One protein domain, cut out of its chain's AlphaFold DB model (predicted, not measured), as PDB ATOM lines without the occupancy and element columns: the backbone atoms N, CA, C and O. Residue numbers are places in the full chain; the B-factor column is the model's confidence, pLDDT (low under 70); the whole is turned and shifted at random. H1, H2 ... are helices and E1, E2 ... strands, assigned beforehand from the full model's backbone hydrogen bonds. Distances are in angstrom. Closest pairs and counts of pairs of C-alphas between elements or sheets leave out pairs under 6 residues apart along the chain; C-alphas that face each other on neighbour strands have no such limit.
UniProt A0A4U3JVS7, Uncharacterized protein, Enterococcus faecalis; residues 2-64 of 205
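What this domain is: This is residues 2 to 64 of the 205 residues of an uncharacterized protein of Enterococcus faecalis (UniProt A0A4U3JVS7). There is little regular structure: an elongated winding of mostly loop, with a short two-strand ribbon, E1 and E2, toward one end and one helix, H1, toward the other. Residues 2 to 29, with no named element, run first toward the helix end and then fold back toward the ribbon. The 63 printed residues hold E1, H1, E2 in that order, class mixed, with only 15 in named elements; the sheet, E1 - E2, is antiparallel. The whole is only just loose, close to compact, with a radius of gyration of the C-alphas of 12.8 A, spanning 38 by 23 by 16 A.

Where its parts are: Start at C-alpha 2, (194.551, 327.266, 238.133). E1 is residues 30 to 32, 6.3 A. Find C-alpha 37 at (183.469, 333.154, 224.022); H1 runs to residue 45, 12.2 A. E2, residues 57 to 59, 6.8 A, ends at (192.818, 314.356, 236.263).

How they stand to each other: E1 and E2 are antiparallel at 145 degrees; look for N 31 and O 58, 2.8 A apart, within hydrogen-bond range. In H1 every O i to N i+4 pair is within range. The link from E1 to H1 is tight.

The domain as a whole: C-alphas 47 and 64 are farthest apart, 39.5 A. The printed part has no cut. The link from H1 to E2 is long, 11 residues. Residues 2 to 3 are under pLDDT 70.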
ATOM      1  N   ALA A   2     193.770 328.298 238.798       69.44
ATOM      2  CA  ALA A   2     194.551 327.266 238.133       69.44
ATOM      3  C   ALA A   2     195.203 327.829 236.859       69.44
ATOM      4  O   ALA A   2     194.568 328.551 236.095       69.44
ATOM      5  N   GLN A   3     196.474 327.495 236.629       69.25
ATOM      6  CA  GLN A   3     197.209 327.875 235.423       69.25
ATOM      7  C   GLN A   3     197.383 326.646 234.528       69.25
ATOM      8  O   GLN A   3     197.812 325.592 234.998       69.25
ATOM      9  N   ILE A   4     197.048 326.781 233.243       77.94
ATOM     10  CA  ILE A   4     197.333 325.773 232.216       77.94
ATOM     11  C   ILE A   4     198.535 326.255 231.410       77.94
ATOM     12  O   ILE A   4     198.463 327.294 230.753       77.94
ATOM     13  N   ASP A   5     199.618 325.482 231.428       80.31
ATOM     14  CA  ASP A   5     200.779 325.749 230.584       80.31
ATOM     15  C   ASP A   5     200.476 325.345 229.137       80.31
ATOM     16  O   ASP A   5     200.314 324.168 228.808       80.31
ATOM     17  N   ASN A   6     200.381 326.345 228.262       83.94
ATOM     18  CA  ASN A   6     200.193 326.146 226.833       83.94
ATOM     19  C   ASN A   6     201.554 325.964 226.143       83.94
ATOM     20  O   ASN A   6     202.395 326.862 226.157       83.94
ATOM     21  N   THR A   7     201.757 324.803 225.518       87.94
ATOM     22  CA  THR A   7     202.991 324.461 224.795       87.94
ATOM     23  C   THR A   7     202.814 324.427 223.275       87.94
ATOM     24  O   THR A   7     203.652 323.849 222.586       87.94
ATOM     25  N   PHE A   8     201.709 324.950 222.734       89.75
ATOM     26  CA  PHE A   8     201.535 325.050 221.286       89.75
ATOM     27  C   PHE A   8     202.551 326.023 220.677       89.75
ATOM     28  O   PHE A   8     202.986 326.969 221.329       89.75
ATOM     29  N   ASP A   9     202.906 325.802 219.412       92.12
ATOM     30  CA  ASP A   9     203.711 326.743 218.636       92.12
ATOM     31  C   ASP A   9     202.882 327.961 218.195       92.12
ATOM     32  O   ASP A   9     201.647 327.966 218.241       92.12
ATOM     33  N   SER A  10     203.569 329.005 217.722       89.19
ATOM     34  CA  SER A  10     202.916 330.142 217.068       89.19
ATOM     35  C   SER A  10     202.043 329.665 215.889       89.19
ATOM     36  O   SER A  10     202.487 328.813 215.115       89.19
ATOM     37  N   PRO A  11     200.819 330.202 215.727       88.88
ATOM     38  CA  PRO A  11     200.262 331.346 216.458       88.88
ATOM     39  C   PRO A  11     199.478 331.006 217.740       88.88
ATOM     40  O   PRO A  11     199.027 331.910 218.432       88.88
ATOM     41  N   LEU A  12     199.320 329.728 218.094       90.44
ATOM     42  CA  LEU A  12     198.442 329.295 219.193       90.44
ATOM     43  C   LEU A  12     199.080 329.376 220.585       90.44
ATOM     44  O   LEU A  12     198.411 329.126 221.587       90.44
ATOM     45  N   ASN A  13     200.359 329.732 220.666       89.56
ATOM     46  CA  ASN A  13     201.114 329.845 221.913       89.56
ATOM     47  C   ASN A  13     200.614 330.959 222.856       89.56
ATOM     48  O   ASN A  13     201.010 331.000 224.015       89.56
ATOM     49  N   THR A  14     199.767 331.871 222.370       87.38
ATOM     50  CA  THR A  14     199.165 332.969 223.148       87.38
ATOM     51  C   THR A  14     197.767 332.644 223.677       87.38
ATOM     52  O   THR A  14     197.196 333.446 224.415       87.38
ATOM     53  N   ILE A  15     197.202 331.489 223.309       88.44
ATOM     54  CA  ILE A  15     195.861 331.087 223.737       88.44
ATOM     55  C   ILE A  15     195.883 330.714 225.221       88.44
ATOM     56  O   ILE A  15     196.660 329.855 225.646       88.44
ATOM     57  N   THR A  16     194.994 331.333 225.992       87.19
ATOM     58  CA  THR A  16     194.790 331.038 227.414       87.19
ATOM     59  C   THR A  16     193.558 330.159 227.584       87.19
ATOM     60  O   THR A  16     192.538 330.370 226.930       87.19
ATOM     61  N   PHE A  17     193.645 329.184 228.486       88.31
ATOM     62  CA  PHE A  17     192.545 328.282 228.809       88.31
ATOM     63  C   PHE A  17     192.060 328.522 230.235       88.31
ATOM     64  O   PHE A  17     192.868 328.667 231.152       88.31
ATOM     65  N   THR A  18     190.743 328.499 230.411       88.88
ATOM     66  CA  THR A  18     190.085 328.567 231.721       88.88
ATOM     67  C   THR A  18     189.550 327.188 232.088       88.88
ATOM     68  O   THR A  18     189.145 326.422 231.210       88.88
ATOM     69  N   ILE A  19     189.559 326.855 233.379       90.00
ATOM     70  CA  ILE A  19     189.042 325.586 233.894       90.00
ATOM     71  C   ILE A  19     187.658 325.800 234.510       90.00
ATOM     72  O   ILE A  19     187.459 326.706 235.319       90.00
ATOM     73  N   GLU A  20     186.712 324.925 234.178       89.88
ATOM     74  CA  GLU A  20     185.406 324.887 234.834       89.88
ATOM     75  C   GLU A  20     185.554 324.584 236.333       89.88
ATOM     76  O   GLU A  20     186.246 323.644 236.725       89.88
ATOM     77  N   ASN A  21     184.825 325.322 237.178       85.44
ATOM     78  CA  ASN A  21     184.865 325.176 238.640       85.44
ATOM     79  C   ASN A  21     186.260 325.391 239.257       85.44
ATOM     80  O   ASN A  21     186.579 324.777 240.281       85.44
ATOM     81  N   ASP A  22     187.079 326.266 238.664       82.69
ATOM     82  CA  ASP A  22     188.339 326.692 239.275       82.69
ATOM     83  C   ASP A  22     188.124 327.131 240.739       82.69
ATOM     84  O   ASP A  22     187.121 327.756 241.091       82.69
ATOM     85  N   GLY A  23     189.039 326.714 241.615       78.06
ATOM     86  CA  GLY A  23     188.953 326.899 243.068       78.06
ATOM     87  C   GLY A  23     188.067 325.900 243.828       78.06
ATOM     88  O   GLY A  23     188.058 325.936 245.054       78.06
ATOM     89  N   LYS A  24     187.342 324.993 243.152       82.25
ATOM     90  CA  LYS A  24     186.488 323.970 243.805       82.25
ATOM     91  C   LYS A  24     186.913 322.523 243.548       82.25
ATOM     92  O   LYS A  24     186.288 321.606 244.080       82.25
ATOM     93  N   LEU A  25     187.935 322.318 242.722       86.38
ATOM     94  CA  LEU A  25     188.426 320.995 242.341       86.38
ATOM     95  C   LEU A  25     189.231 320.341 243.471       86.38
ATOM     96  O   LEU A  25     189.988 321.006 244.176       86.38
ATOM     97  N   LYS A  26     189.102 319.019 243.605       86.25
ATOM     98  CA  LYS A  26     189.847 318.167 244.544       86.25
ATOM     99  C   LYS A  26     190.729 317.172 243.775       86.25
ATOM    100  O   LYS A  26     190.502 316.901 242.598       86.25
ATOM    101  N   ASN A  27     191.744 316.600 244.430       86.31
ATOM    102  CA  ASN A  27     192.548 315.532 243.816       86.31
ATOM    103  C   ASN A  27     191.648 314.362 243.375       86.31
ATOM    104  O   ASN A  27     190.832 313.885 244.161       86.31
ATOM    105  N   GLY A  28     191.829 313.890 242.141       88.00
ATOM    106  CA  GLY A  28     191.010 312.846 241.517       88.00
ATOM    107  C   GLY A  28     189.803 313.368 240.728       88.00
ATOM    108  O   GLY A  28     189.239 312.610 239.934       88.00
ATOM    109  N   ASP A  29     189.434 314.645 240.875       91.50
ATOM    110  CA  ASP A  29     188.429 315.267 240.011       91.50
ATOM    111  C   ASP A  29     188.936 315.383 238.570       91.50
ATOM    112  O   ASP A  29     190.139 315.352 238.287       91.50
ATOM    113  N   LYS A  30     187.997 315.554 237.640       92.38
ATOM    114  CA  LYS A  30     188.300 315.855 236.243       92.38
ATOM    115  C   LYS A  30     188.132 317.344 235.966       92.38
ATOM    116  O   LYS A  30     187.005 317.824 235.857       92.38
ATOM    117  N   ALA A  31     189.244 318.049 235.795       91.19
ATOM    118  CA  ALA A  31     189.264 319.416 235.300       91.19
ATOM    119  C   ALA A  31     188.875 319.443 233.819       91.19
ATOM    120  O   ALA A  31     189.403 318.663 233.020       91.19
ATOM    121  N   LYS A  32     187.969 320.349 233.452       92.25
ATOM    122  CA  LYS A  32     187.515 320.546 232.073       92.25
ATOM    123  C   LYS A  32     187.851 321.951 231.623       92.25
ATOM    124  O   LYS A  32     187.694 322.889 232.399       92.25
ATOM    125  N   ILE A  33     188.291 322.088 230.377       90.56
ATOM    126  CA  ILE A  33     188.475 323.410 229.778       90.56
ATOM    127  C   ILE A  33     187.098 324.007 229.494       90.56
ATOM    128  O   ILE A  33     186.295 323.408 228.775       90.56
ATOM    129  N   GLU A  34     186.854 325.193 230.038       89.19
ATOM    130  CA  GLU A  34     185.645 325.957 229.779       89.19
ATOM    131  C   GLU A  34     185.670 326.509 228.347       89.19
ATOM    132  O   GLU A  34     186.645 327.121 227.902       89.19
ATOM    133  N   LYS A  35     184.574 326.312 227.609       88.88
ATOM    134  CA  LYS A  35     184.378 326.922 226.287       88.88
ATOM    135  C   LYS A  35     183.835 328.336 226.441       88.88
ATOM    136  O   LYS A  35     182.634 328.569 226.296       88.88
ATOM    137  N   THR A  36     184.716 329.275 226.757       89.56
ATOM    138  CA  THR A  36     184.347 330.691 226.826       89.56
ATOM    139  C   THR A  36     184.280 331.302 225.426       89.56
ATOM    140  O   THR A  36     184.942 330.848 224.491       89.56
ATOM    141  N   LYS A  37     183.496 332.378 225.274       89.88
ATOM    142  CA  LYS A  37     183.469 333.154 224.022       89.88
ATOM    143  C   LYS A  37     184.841 333.734 223.681       89.88
ATOM    144  O   LYS A  37     185.214 333.759 222.519       89.88
ATOM    145  N   GLU A  38     185.595 334.148 224.695       90.94
ATOM    146  CA  GLU A  38     186.947 334.694 224.538       90.94
ATOM    147  C   GLU A  38     187.900 333.663 223.920       90.94
ATOM    148  O   GLU A  38     188.660 333.996 223.014       90.94
ATOM    149  N   LEU A  39     187.816 332.396 224.349       90.75
ATOM    150  CA  LEU A  39     188.584 331.305 223.751       90.75
ATOM    151  C   LEU A  39     188.188 331.074 222.284       90.75
ATOM    152  O   LEU A  39     189.055 330.910 221.426       90.75
ATOM    153  N   GLU A  40     186.887 331.065 221.978       91.69
ATOM    154  CA  GLU A  40     186.394 330.886 220.605       91.69
ATOM    155  C   GLU A  40     186.826 332.032 219.677       91.69
ATOM    156  O   GLU A  40     187.231 331.782 218.539       91.69
ATOM    157  N   GLU A  41     186.777 333.276 220.156       92.25
ATOM    158  CA  GLU A  41     187.204 334.466 219.419       92.25
ATOM    159  C   GLU A  41     188.718 334.465 219.168       92.25
ATOM    160  O   GLU A  41     189.135 334.694 218.032       92.25
ATOM    161  N   ALA A  42     189.526 334.130 220.180       91.38
ATOM    162  CA  ALA A  42     190.983 334.045 220.059       91.38
ATOM    163  C   ALA A  42     191.430 332.945 219.081       91.38
ATOM    164  O   ALA A  42     192.355 333.131 218.297       91.38
ATOM    165  N   LEU A  43     190.749 331.796 219.073       92.50
ATOM    166  CA  LEU A  43     191.013 330.753 218.079       92.50
ATOM    167  C   LEU A  43     190.578 331.193 216.678       92.50
ATOM    168  O   LEU A  43     191.302 330.964 215.708       92.50
ATOM    169  N   SER A  44     189.430 331.865 216.570       92.38
ATOM    170  CA  SER A  44     188.896 332.338 215.289       92.38
ATOM    171  C   SER A  44     189.777 333.411 214.648       92.38
ATOM    172  O   SER A  44     189.937 333.399 213.427       92.38
ATOM    173  N   SER A  45     190.383 334.312 215.434       91.81
ATOM    174  CA  SER A  45     191.324 335.318 214.919       91.81
ATOM    175  C   SER A  45     192.583 334.696 214.321       91.81
ATOM    176  O   SER A  45     193.118 335.227 213.352       91.81
ATOM    177  N   GLU A  46     192.997 333.537 214.837       92.69
ATOM    178  CA  GLU A  46     194.112 332.750 214.302       92.69
ATOM    179  C   GLU A  46     193.685 331.772 213.189       92.69
ATOM    180  O   GLU A  46     194.502 331.014 212.667       92.69
ATOM    181  N   GLY A  47     192.407 331.785 212.790       93.19
ATOM    182  CA  GLY A  47     191.872 330.948 211.712       93.19
ATOM    183  C   GLY A  47     191.490 329.521 212.124       93.19
ATOM    184  O   GLY A  47     191.332 328.660 211.257       93.19
ATOM    185  N   TYR A  48     191.320 329.259 213.421       92.44
ATOM    186  CA  TYR A  48     190.937 327.959 213.971       92.44
ATOM    187  C   TYR A  48     189.492 327.953 214.473       92.44
ATOM    188  O   TYR A  48     188.931 328.968 214.871       92.44
ATOM    189  N   VAL A  49     188.888 326.765 214.495       91.44
ATOM    190  CA  VAL A  49     187.578 326.531 215.106       91.44
ATOM    191  C   VAL A  49     187.647 325.284 215.975       91.44
ATOM    192  O   VAL A  49     188.254 324.282 215.588       91.44
ATOM    193  N   LEU A  50     187.030 325.334 217.155       89.19
ATOM    194  CA  LEU A  50     186.946 324.169 218.030       89.19
ATOM    195  C   LEU A  50     186.038 323.099 217.418       89.19
ATOM    196  O   LEU A  50     184.942 323.382 216.929       89.19
ATOM    197  N   ASP A  51     186.470 321.840 217.504       88.00
ATOM    198  CA  ASP A  51     185.604 320.709 217.181       88.00
ATOM    199  C   ASP A  51     184.369 320.730 218.102       88.00
ATOM    200  O   ASP A  51     184.458 320.991 219.307       88.00
ATOM    201  N   LYS A  52     183.198 320.388 217.558       84.81
ATOM    202  CA  LYS A  52     181.959 320.235 218.337       84.81
ATOM    203  C   LYS A  52     182.125 319.255 219.506       84.81
ATOM    204  O   LYS A  52     181.471 319.423 220.532       84.81
ATOM    205  N   LYS A  53     183.008 318.262 219.371       88.62
ATOM    206  CA  LYS A  53     183.350 317.258 220.391       88.62
ATOM    207  C   LYS A  53     184.512 317.661 221.303       88.62
ATOM    208  O   LYS A  53     184.932 316.842 222.113       88.62
ATOM    209  N   PHE A  54     185.042 318.880 221.193       86.12
ATOM    210  CA  PHE A  54     186.099 319.363 222.081       86.12
ATOM    211  C   PHE A  54     185.609 319.336 223.534       86.12
ATOM    212  O   PHE A  54     184.681 320.060 223.881       86.12
ATOM    213  N   ALA A  55     186.180 318.461 224.351       86.69
ATOM    214  CA  ALA A  55     185.895 318.337 225.778       86.69
ATOM    215  C   ALA A  55     187.090 317.652 226.462       86.69
ATOM    216  O   ALA A  55     186.953 316.526 226.944       86.69
ATOM    217  N   PRO A  56     188.297 318.251 226.405       87.94
ATOM    218  CA  PRO A  56     189.448 317.675 227.080       87.94
ATOM    219  C   PRO A  56     189.200 317.652 228.591       87.94
ATOM    220  O   PRO A  56     188.710 318.624 229.170       87.94
ATOM    221  N   GLU A  57     189.539 316.525 229.210       90.44
ATOM    222  CA  GLU A  57     189.439 316.317 230.650       90.44
ATOM    223  C   GLU A  57     190.814 315.918 231.185       90.44
ATOM    224  O   GLU A  57     191.471 315.042 230.619       90.44
ATOM    225  N   PHE A  58     191.225 316.525 232.295       88.19
ATOM    226  CA  PHE A  58     192.490 316.237 232.964       88.19
ATOM    227  C   PHE A  58     192.223 315.812 234.402       88.19
ATOM    228  O   PHE A  58     191.403 316.414 235.090       88.19
ATOM    229  N   GLU A  59     192.904 314.769 234.863       90.62
ATOM    230  CA  GLU A  59     192.818 314.356 236.263       90.62
ATOM    231  C   GLU A  59     193.608 315.338 237.136       90.62
ATOM    232  O   GLU A  59     194.798 315.564 236.907       90.62
ATOM    233  N   VAL A  60     192.949 315.910 238.142       88.81
ATOM    234  CA  VAL A  60     193.558 316.852 239.084       88.81
ATOM    235  C   VAL A  60     194.426 316.088 240.080       88.81
ATOM    236  O   VAL A  60     193.963 315.142 240.721       88.81
ATOM    237  N   LYS A  61     195.694 316.489 240.218       87.38
ATOM    238  CA  LYS A  61     196.676 315.867 241.120       87.38
ATOM    239  C   LYS A  61     197.560 316.918 241.777       87.38
ATOM    240  O   LYS A  61     197.760 317.995 241.225       87.38
ATOM    241  N   GLY A  62     198.150 316.559 242.915       84.31
ATOM    242  CA  GLY A  62     199.157 317.374 243.596       84.31
ATOM    243  C   GLY A  62     198.602 318.548 244.404       84.31
ATOM    244  O   GLY A  62     199.390 319.356 244.882       84.31
ATOM    245  N   LEU A  63     197.281 318.649 244.587       86.31
ATOM    246  CA  LEU A  63     196.701 319.631 245.503       86.31
ATOM    247  C   LEU A  63     196.983 319.234 246.955       86.31
ATOM    248  O   LEU A  63     196.900 318.052 247.304       86.31
ATOM    249  N   ALA A  64     197.277 320.216 247.805       88.56
ATOM    250  CA  ALA A  64     197.361 320.004 249.244       88.56
ATOM    251  C   ALA A  64     195.999 319.539 249.781       88.56
ATOM    252  O   ALA A  64     194.946 320.037 249.376       88.56
TER     253      ALA A  64